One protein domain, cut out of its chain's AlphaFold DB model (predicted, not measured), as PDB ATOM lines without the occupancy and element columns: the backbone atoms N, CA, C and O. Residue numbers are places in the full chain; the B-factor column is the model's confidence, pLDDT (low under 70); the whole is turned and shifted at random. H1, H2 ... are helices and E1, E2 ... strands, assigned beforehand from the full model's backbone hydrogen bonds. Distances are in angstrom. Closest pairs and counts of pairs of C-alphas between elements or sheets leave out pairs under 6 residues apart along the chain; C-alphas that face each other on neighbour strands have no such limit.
ATOM      1  N   GLU A  76     -47.121 -14.676 -14.877       83.38
ATOM      2  CA  GLU A  76     -47.127 -15.635 -15.988       83.38
ATOM      3  C   GLU A  76     -46.078 -15.219 -17.028       83.38
ATOM      4  O   GLU A  76     -46.157 -14.133 -17.602       83.38
ATOM      5  N   TYR A  77     -45.121 -16.097 -17.310       82.88
ATOM      6  CA  TYR A  77     -44.092 -15.933 -18.333       82.88
ATOM      7  C   TYR A  77     -44.307 -16.911 -19.485       82.88
ATOM      8  O   TYR A  77     -44.754 -18.046 -19.299       82.88
ATOM      9  N   VAL A  78     -43.952 -16.484 -20.697       86.00
ATOM     10  CA  VAL A  78     -43.970 -17.346 -21.883       86.00
ATOM     11  C   VAL A  78     -42.559 -17.833 -22.167       86.00
ATOM     12  O   VAL A  78     -41.630 -17.049 -22.361       86.00
ATOM     13  N   VAL A  79     -42.412 -19.148 -22.252       87.75
ATOM     14  CA  VAL A  79     -41.170 -19.827 -22.605       87.75
ATOM     15  C   VAL A  79     -41.342 -20.491 -23.957       87.75
ATOM     16  O   VAL A  79     -42.233 -21.309 -24.163       87.75
ATOM     17  N   HIS A  80     -40.456 -20.167 -24.883       87.31
ATOM     18  CA  HIS A  80     -40.386 -20.833 -26.166       87.31
ATOM     19  C   HIS A  80     -39.464 -22.048 -26.092       87.31
ATOM     20  O   HIS A  80     -38.314 -21.926 -25.671       87.31
ATOM     21  N   GLN A  81     -39.960 -23.208 -26.515       86.44
ATOM     22  CA  GLN A  81     -39.269 -24.489 -26.460       86.44
ATOM     23  C   GLN A  81     -39.196 -25.142 -27.843       86.44
ATOM     24  O   GLN A  81     -40.197 -25.277 -28.542       86.44
ATOM     25  N   ILE A  82     -38.014 -25.618 -28.230       86.00
ATOM     26  CA  ILE A  82     -37.814 -26.385 -29.464       86.00
ATOM     27  C   ILE A  82     -37.049 -27.660 -29.129       86.00
ATOM     28  O   ILE A  82     -35.928 -27.585 -28.641       86.00
ATOM     29  N   CYS A  83     -37.631 -28.823 -29.415       84.12
ATOM     30  CA  CYS A  83     -37.041 -30.117 -29.077       84.12
ATOM     31  C   CYS A  83     -36.709 -30.949 -30.318       84.12
ATOM     32  O   CYS A  83     -37.535 -31.087 -31.221       84.12
ATOM     33  N   PHE A  84     -35.535 -31.580 -30.313       82.88
ATOM     34  CA  PHE A  84     -35.044 -32.453 -31.380       82.88
ATOM     35  C   PHE A  84     -34.746 -33.865 -30.862       82.88
ATOM     36  O   PHE A  84     -34.497 -34.055 -29.674       82.88
ATOM     37  N   GLY A  85     -34.789 -34.856 -31.759       79.38
ATOM     38  CA  GLY A  85     -34.473 -36.254 -31.437       79.38
ATOM     39  C   GLY A  85     -32.980 -36.598 -31.466       79.38
ATOM     40  O   GLY A  85     -32.603 -37.654 -30.983       79.38
ATOM     41  N   GLU A  86     -32.138 -35.719 -32.015       77.94
ATOM     42  CA  GLU A  86     -30.686 -35.910 -32.102       77.94
ATOM     43  C   GLU A  86     -29.960 -34.639 -31.664       77.94
ATOM     44  O   GLU A  86     -30.382 -33.524 -32.004       77.94
ATOM     45  N   GLU A  87     -28.845 -34.816 -30.957       77.38
ATOM     46  CA  GLU A  87     -27.933 -33.732 -30.618       77.38
ATOM     47  C   GLU A  87     -27.195 -33.234 -31.869       77.38
ATOM     48  O   GLU A  87     -26.808 -34.000 -32.752       77.38
ATOM     49  N   SER A  88     -26.983 -31.922 -31.966       80.62
ATOM     50  CA  SER A  88     -26.231 -31.332 -33.070       80.62
ATOM     51  C   SER A  88     -25.414 -30.136 -32.579       80.62
ATOM     52  O   SER A  88     -26.006 -29.116 -32.220       80.62
ATOM     53  N   PRO A  89     -24.068 -30.196 -32.633       80.88
ATOM     54  CA  PRO A  89     -23.211 -29.126 -32.116       80.88
ATOM     55  C   PRO A  89     -23.394 -27.799 -32.864       80.88
ATOM     56  O   PRO A  89     -23.242 -26.718 -32.296       80.88
ATOM     57  N   ILE A  90     -23.728 -27.866 -34.158       80.75
ATOM     58  CA  ILE A  90     -24.000 -26.679 -34.979       80.75
ATOM     59  C   ILE A  90     -25.291 -25.999 -34.502       80.75
ATOM     60  O   ILE A  90     -25.311 -24.780 -34.334       80.75
ATOM     61  N   ARG A  91     -26.350 -26.780 -34.237       82.00
ATOM     62  CA  ARG A  91     -27.629 -26.259 -33.729       82.00
ATOM     63  C   ARG A  91     -27.497 -25.721 -32.310       82.00
ATOM     64  O   ARG A  91     -28.018 -24.645 -32.046       82.00
ATOM     65  N   ASP A  92     -26.770 -26.414 -31.435       85.56
ATOM     66  CA  ASP A  92     -26.530 -25.948 -30.066       85.56
ATOM     67  C   ASP A  92     -25.882 -24.557 -30.059       85.56
ATOM     68  O   ASP A  92     -26.387 -23.624 -29.435       85.56
ATOM     69  N   ASN A  93     -24.831 -24.366 -30.859       86.94
ATOM     70  CA  ASN A  93     -24.180 -23.065 -30.986       86.94
ATOM     71  C   ASN A  93     -25.105 -21.972 -31.553       86.94
ATOM     72  O   ASN A  93     -25.067 -20.838 -31.073       86.94
ATOM     73  N   ASP A  94     -25.931 -22.280 -32.558       88.75
ATOM     74  CA  ASP A  94     -26.891 -21.321 -33.127       88.75
ATOM     75  C   ASP A  94     -27.968 -20.916 -32.106       88.75
ATOM     76  O   ASP A  94     -28.228 -19.729 -31.906       88.75
ATOM     77  N   PHE A  95     -28.550 -21.880 -31.390       87.94
ATOM     78  CA  PHE A  95     -29.587 -21.616 -30.393       87.94
ATOM     79  C   PHE A  95     -29.050 -20.871 -29.170       87.94
ATOM     80  O   PHE A  95     -29.674 -19.899 -28.735       87.94
ATOM     81  N   ARG A  96     -27.859 -21.222 -28.675       86.25
ATOM     82  CA  ARG A  96     -27.206 -20.474 -27.588       86.25
ATOM     83  C   ARG A  96     -26.930 -19.022 -27.970       86.25
ATOM     84  O   ARG A  96     -27.204 -18.125 -27.178       86.25
ATOM     85  N   ARG A  97     -26.473 -18.756 -29.202       88.38
ATOM     86  CA  ARG A  97     -26.282 -17.379 -29.711       88.38
ATOM     87  C   ARG A  97     -27.580 -16.575 -29.757       88.38
ATOM     88  O   ARG A  97     -27.549 -15.358 -29.618       88.38
ATOM     89  N   ARG A  98     -28.719 -17.249 -29.934       85.69
ATOM     90  CA  ARG A  98     -30.061 -16.649 -29.911       85.69
ATOM     91  C   ARG A  98     -30.663 -16.572 -28.504       85.69
ATOM     92  O   ARG A  98     -31.838 -16.221 -28.388       85.69
ATOM     93  N   GLY A  99     -29.898 -16.899 -27.461       86.88
ATOM     94  CA  GLY A  99     -30.328 -16.826 -26.064       86.88
ATOM     95  C   GLY A  99     -31.176 -18.007 -25.591       86.88
ATOM     96  O   GLY A  99     -31.941 -17.849 -24.648       86.88
ATOM     97  N   TYR A 100     -31.103 -19.164 -26.254       89.62
ATOM     98  CA  TYR A 100     -31.733 -20.387 -25.755       89.62
ATOM     99  C   TYR A 100     -30.782 -21.155 -24.836       89.62
ATOM    100  O   TYR A 100     -29.580 -21.246 -25.092       89.62
ATOM    101  N   HIS A 101     -31.355 -21.769 -23.810       89.38
ATOM    102  CA  HIS A 101     -30.699 -22.674 -22.884       89.38
ATOM    103  C   HIS A 101     -31.029 -24.120 -23.252       89.38
ATOM    104  O   HIS A 101     -32.175 -24.449 -23.555       89.38
ATOM    105  N   TYR A 102     -30.007 -24.968 -23.255       88.06
ATOM    106  CA  TYR A 102     -30.139 -26.388 -23.551       88.06
ATOM    107  C   TYR A 102     -30.608 -27.166 -22.317       88.06
ATOM    108  O   TYR A 102     -30.079 -26.968 -21.224       88.06
ATOM    109  N   GLU A 103     -31.565 -28.068 -22.513       86.69
ATOM    110  CA  GLU A 103     -32.088 -28.977 -21.498       86.69
ATOM    111  C   GLU A 103     -32.365 -30.355 -22.118       86.69
ATOM    112  O   GLU A 103     -33.025 -30.475 -23.156       86.69
ATOM    113  N   GLU A 104     -31.877 -31.414 -21.472       82.19
ATOM    114  CA  GLU A 104     -32.210 -32.791 -21.841       82.19
ATOM    115  C   GLU A 104     -33.519 -33.200 -21.183       82.19
ATOM    116  O   GLU A 104     -33.593 -33.392 -19.969       82.19
ATOM    117  N   MET A 105     -34.560 -33.381 -21.992       74.38
ATOM    118  CA  MET A 105     -35.843 -33.872 -21.507       74.38
ATOM    119  C   MET A 105     -36.013 -35.333 -21.882       74.38
ATOM    120  O   MET A 105     -36.019 -35.711 -23.054       74.38
ATOM    121  N   ARG A 106     -36.220 -36.182 -20.875       67.94
ATOM    122  CA  ARG A 106     -36.760 -37.518 -21.121       67.94
ATOM    123  C   ARG A 106     -38.237 -37.375 -21.448       67.94
ATOM    124  O   ARG A 106     -38.964 -36.696 -20.730       67.94
ATOM    125  N   SER A 107     -38.671 -38.020 -22.525       59.69
ATOM    126  CA  SER A 107     -40.086 -38.182 -22.854       59.69
ATOM    127  C   SER A 107     -40.835 -38.765 -21.645       59.69
ATOM    128  O   SER A 107     -40.779 -39.962 -21.385       59.69
ATOM    129  N   THR A 108     -41.507 -37.919 -20.862       48.62
ATOM    130  CA  THR A 108     -42.326 -38.346 -19.714       48.62
ATOM    131  C   THR A 108     -43.778 -38.610 -20.102       48.62
ATOM    132  O   THR A 108     -44.533 -39.177 -19.315       48.62
ATOM    133  N   ARG A 109     -44.195 -38.244 -21.321       43.44
ATOM    134  CA  ARG A 109     -45.556 -38.469 -21.815       43.44
ATOM    135  C   ARG A 109     -45.548 -39.373 -23.039       43.44
ATOM    136  O   ARG A 109     -45.004 -39.011 -24.076       43.44
ATOM    137  N   VAL A 119     -34.179 -39.709 -25.351       73.19
ATOM    138  CA  VAL A 119     -33.792 -38.394 -24.824       73.19
ATOM    139  C   VAL A 119     -34.087 -37.356 -25.908       73.19
ATOM    140  O   VAL A 119     -33.689 -37.531 -27.056       73.19
ATOM    141  N   ARG A 120     -34.827 -36.298 -25.564       81.38
ATOM    142  CA  ARG A 120     -35.052 -35.147 -26.442       81.38
ATOM    143  C   ARG A 120     -34.114 -34.021 -26.032       81.38
ATOM    144  O   ARG A 120     -33.997 -33.689 -24.854       81.38
ATOM    145  N   HIS A 121     -33.500 -33.413 -27.032       85.12
ATOM    146  CA  HIS A 121     -32.610 -32.269 -26.896       85.12
ATOM    147  C   HIS A 121     -33.444 -30.999 -27.064       85.12
ATOM    148  O   HIS A 121     -33.810 -30.647 -28.191       85.12
ATOM    149  N   CYS A 122     -33.822 -30.368 -25.954       86.50
ATOM    150  CA  CYS A 122     -34.715 -29.216 -25.941       86.50
ATOM    151  C   CYS A 122     -33.939 -27.914 -25.728       86.50
ATOM    152  O   CYS A 122     -33.028 -27.828 -24.913       86.50
ATOM    153  N   TYR A 123     -34.325 -26.881 -26.467       88.62
ATOM    154  CA  TYR A 123     -33.789 -25.532 -26.361       88.62
ATOM    155  C   TYR A 123     -34.901 -24.618 -25.876       88.62
ATOM    156  O   TYR A 123     -35.934 -24.509 -26.541       88.62
ATOM    157  N   ARG A 124     -34.697 -23.962 -24.734       89.62
ATOM    158  CA  ARG A 124     -35.699 -23.119 -24.073       89.62
ATOM    159  C   ARG A 124     -35.228 -21.680 -23.971       89.62
ATOM    160  O   ARG A 124     -34.094 -21.421 -23.585       89.62
ATOM    161  N   ARG A 125     -36.105 -20.741 -24.296       89.25
ATOM    162  CA  ARG A 125     -35.861 -19.311 -24.126       89.25
ATOM    163  C   ARG A 125     -37.093 -18.656 -23.536       89.25
ATOM    164  O   ARG A 125     -38.174 -18.745 -24.112       89.25
ATOM    165  N   GLU A 126     -36.916 -17.973 -22.418       87.88
ATOM    166  CA  GLU A 126     -37.947 -17.104 -21.869       87.88
ATOM    167  C   GLU A 126     -38.109 -15.875 -22.771       87.88
ATOM    168  O   GLU A 126     -37.131 -15.225 -23.153       87.88
ATOM    169  N   LEU A 127     -39.346 -15.610 -23.185       85.56
ATOM    170  CA  LEU A 127     -39.689 -14.460 -24.017       85.56
ATOM    171  C   LEU A 127     -40.071 -13.241 -23.168       85.56
ATOM    172  O   LEU A 127     -39.937 -12.117 -23.646       85.56
ATOM    173  N   GLY A 128     -40.506 -13.462 -21.924       84.94
ATOM    174  CA  GLY A 128     -40.939 -12.433 -20.979       84.94
ATOM    175  C   GLY A 128     -42.348 -12.686 -20.422       84.94
ATOM    176  O   GLY A 128     -42.918 -13.760 -20.654       84.94
ATOM    177  N   PRO A 129     -42.908 -11.714 -19.680       84.81
ATOM    178  CA  PRO A 129     -44.265 -11.791 -19.150       84.81
ATOM    179  C   PRO A 129     -45.302 -11.954 -20.265       84.81
ATOM    180  O   PRO A 129     -45.233 -11.288 -21.298       84.81
ATOM    181  N   ALA A 130     -46.296 -12.813 -20.057       81.88
ATOM    182  CA  ALA A 130     -47.310 -13.127 -21.060       81.88
ATOM    183  C   ALA A 130     -48.118 -11.900 -21.515       81.88
ATOM    184  O   ALA A 130     -48.561 -11.858 -22.660       81.88
ATOM    185  N   GLU A 131     -48.273 -10.897 -20.650       78.38
ATOM    186  CA  GLU A 131     -49.008  -9.662 -20.942       78.38
ATOM    187  C   GLU A 131     -48.260  -8.706 -21.885       78.38
ATOM    188  O   GLU A 131     -48.886  -7.865 -22.527       78.38
ATOM    189  N   THR A 132     -46.930  -8.813 -21.981       78.31
ATOM    190  CA  THR A 132     -46.092  -7.849 -22.719       78.31
ATOM    191  C   THR A 132     -45.601  -8.366 -24.071       78.31
ATOM    192  O   THR A 132     -45.015  -7.607 -24.847       78.31
ATOM    193  N   ILE A 133     -45.845  -9.639 -24.390       74.69
ATOM    194  CA  ILE A 133     -45.361 -10.265 -25.623       74.69
ATOM    195  C   ILE A 133     -46.347 -10.027 -26.765       74.69
ATOM    196  O   ILE A 133     -47.459 -10.550 -26.771       74.69
ATOM    197  N   VAL A 134     -45.894  -9.272 -27.765       66.56
ATOM    198  CA  VAL A 134     -46.669  -8.971 -28.980       66.56
ATOM    199  C   VAL A 134     -46.350  -9.961 -30.104       66.56
ATOM    200  O   VAL A 134     -47.261 -10.427 -30.783       66.56
ATOM    201  N   ASP A 135     -45.076 -10.338 -30.254       71.19
ATOM    202  CA  ASP A 135     -44.610 -11.241 -31.308       71.19
ATOM    203  C   ASP A 135     -44.183 -12.594 -30.744       71.19
ATOM    204  O   ASP A 135     -43.255 -12.705 -29.935       71.19
ATOM    205  N   LEU A 136     -44.842 -13.647 -31.224       74.50
ATOM    206  CA  LEU A 136     -44.532 -15.024 -30.873       74.50
ATOM    207  C   LEU A 136     -43.777 -15.706 -32.023       74.50
ATOM    208  O   LEU A 136     -44.180 -15.597 -33.185       74.50
ATOM    209  N   PRO A 137     -42.693 -16.445 -31.737       73.81
ATOM    210  CA  PRO A 137     -42.010 -17.229 -32.754       73.81
ATOM    211  C   PRO A 137     -42.960 -18.284 -33.340       73.81
ATOM    212  O   PRO A 137     -43.559 -19.073 -32.619       73.81
ATOM    213  N   GLY A 138     -43.078 -18.326 -34.669       62.16
ATOM    214  CA  GLY A 138     -44.034 -19.207 -35.358       62.16
ATOM    215  C   GLY A 138     -43.656 -20.696 -35.411       62.16
ATOM    216  O   GLY A 138     -44.380 -21.479 -36.018       62.16
ATOM    217  N   LYS A 139     -42.515 -21.105 -34.842       74.88
ATOM    218  CA  LYS A 139     -42.036 -22.498 -34.854       74.88
ATOM    219  C   LYS A 139     -41.533 -22.904 -33.482       74.88
ATOM    220  O   LYS A 139     -40.514 -22.370 -33.068       74.88
ATOM    221  N   GLY A 140     -42.148 -23.926 -32.898       74.00
ATOM    222  CA  GLY A 140     -41.791 -24.469 -31.591       74.00
ATOM    223  C   GLY A 140     -43.013 -24.560 -30.687       74.00
ATOM    224  O   GLY A 140     -44.124 -24.208 -31.078       74.00
ATOM    225  N   GLU A 141     -42.804 -25.079 -29.489       80.38
ATOM    226  CA  GLU A 141     -43.806 -25.136 -28.433       80.38
ATOM    227  C   GLU A 141     -43.729 -23.850 -27.604       80.38
ATOM    228  O   GLU A 141     -42.645 -23.387 -27.246       80.38
ATOM    229  N   LEU A 142     -44.882 -23.267 -27.285       81.62
ATOM    230  CA  LEU A 142     -44.985 -22.154 -26.345       81.62
ATOM    231  C   LEU A 142     -45.521 -22.695 -25.027       81.62
ATOM    232  O   LEU A 142     -46.648 -23.185 -24.955       81.62
ATOM    233  N   LEU A 143     -44.694 -22.617 -23.996       81.00
ATOM    234  CA  LEU A 143     -45.018 -23.014 -22.637       81.00
ATOM    235  C   LEU A 143     -45.327 -21.765 -21.814       81.00
ATOM    236  O   LEU A 143     -44.708 -20.721 -22.006       81.00
ATOM    237  N   ARG A 144     -46.276 -21.877 -20.889       79.25
ATOM    238  CA  ARG A 144     -46.580 -20.844 -19.896       79.25
ATOM    239  C   ARG A 144     -46.095 -21.343 -18.543       79.25
ATOM    240  O   ARG A 144     -46.402 -22.473 -18.172       79.25
ATOM    241  N   VAL A 145     -45.290 -20.539 -17.863       82.75
ATOM    242  CA  VAL A 145     -44.709 -20.846 -16.549       82.75
ATOM    243  C   VAL A 145     -45.010 -19.699 -15.592       82.75
ATOM    244  O   VAL A 145     -45.130 -18.559 -16.032       82.75
ATOM    245  N   PHE A 146     -45.151 -19.991 -14.303       81.69
ATOM    246  CA  PHE A 146     -45.402 -18.985 -13.269       81.69
ATOM    247  C   PHE A 146     -44.138 -18.830 -12.416       81.69
ATOM    248  O   PHE A 146     -43.609 -19.834 -11.931       81.69
ATOM    249  N   HIS A 147     -43.645 -17.596 -12.282       75.38
ATOM    250  CA  HIS A 147     -42.437 -17.234 -11.529       75.38
ATOM    251  C   HIS A 147     -42.681 -16.052 -10.599       75.38
ATOM    252  O   HIS A 147     -43.510 -15.182 -10.955       75.38
TER     253      HIS A 147
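This is residues 76 to 109 and 119 to 147 of the 147 residues of an uncharacterized protein of Bradymonadaceae bacterium TMQ3 (UniProt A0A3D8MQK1). A strongly twisted sheet of four strands has the two long strands E1 and E3 side by side in its middle and the shorter E2 and E4 at its edges, and one short helix, H1, packs over E2 and E3. A long loop with no named element, residues 130 to 140, leads from the end of E3 to the beginning of E4 at the opposite edge from E2. The 63 printed residues include four named strands and one named helix, in the order E1, H1, E2, E3, E4, and the class is mixed, helices and strands. The sheet's order is E2, E3, E1, E4, all antiparallel. The whole is compact, with a radius of gyration of the C-alphas of 12.2 A and spans of 34 by 28 by 20 A.

E1 covers residues 76 to 84 and is 25.8 A long from first to last C-alpha, beginning at C-alpha 76 at (-47.127, -15.635, -15.988). H1, residues 89 to 97, is 12.4 A long and begins at C-alpha 89 at (-23.211, -29.126, -32.116). E2, residues 101 to 106, is 16.1 A long. E3, residues 119 to 129, is the longest strand, at 29.1 A. E4, residues 141 to 146, is 16.4 A long and ends at C-alpha 146 at (-45.402, -18.985, -13.269).

The inner strands E1 and E3 are antiparallel neighbours at 153 degrees between their directions, with N 82 and O 123 within hydrogen-bond range at 2.9 A. E1 and E4 are antiparallel at 144 degrees, with N 79 and O 143 at 2.8 A. E3 and the other edge strand, E2, are antiparallel at 132 degrees, with N 103 and O 122 at 2.8 A. E2 and E4 are apart. H1 is on the sheet at a height of 9.4 A, over E2 and E3, and runs along the strands at 19 degrees to E2 on the local plane. The closest C-alphas of H1 and E3 are those of Phe 95 and Tyr 123, 7.0 A apart. In H1 every O i to N i+4 pair is within hydrogen-bond range. E1, H1 and E2 make a split strand-helix-strand unit, two strands running the same way with E3 between them in the sheet, and its crossover is right-handed.

The two C-alphas farthest apart, those of Pro 89 and Glu 131, are 34.2 A apart. Residues 110 to 118 are not printed, and C-alphas 109 and 119 stand 12.1 A apart across this cut, which falls in the link from E2 to E3. The links E1 to H1 and H1 to E2 are tight, and E3 to E4 is long, with 11 residues. The mean pLDDT of the printed part is 80.3, and residues 106 to 109, 134 and 138 are under 70.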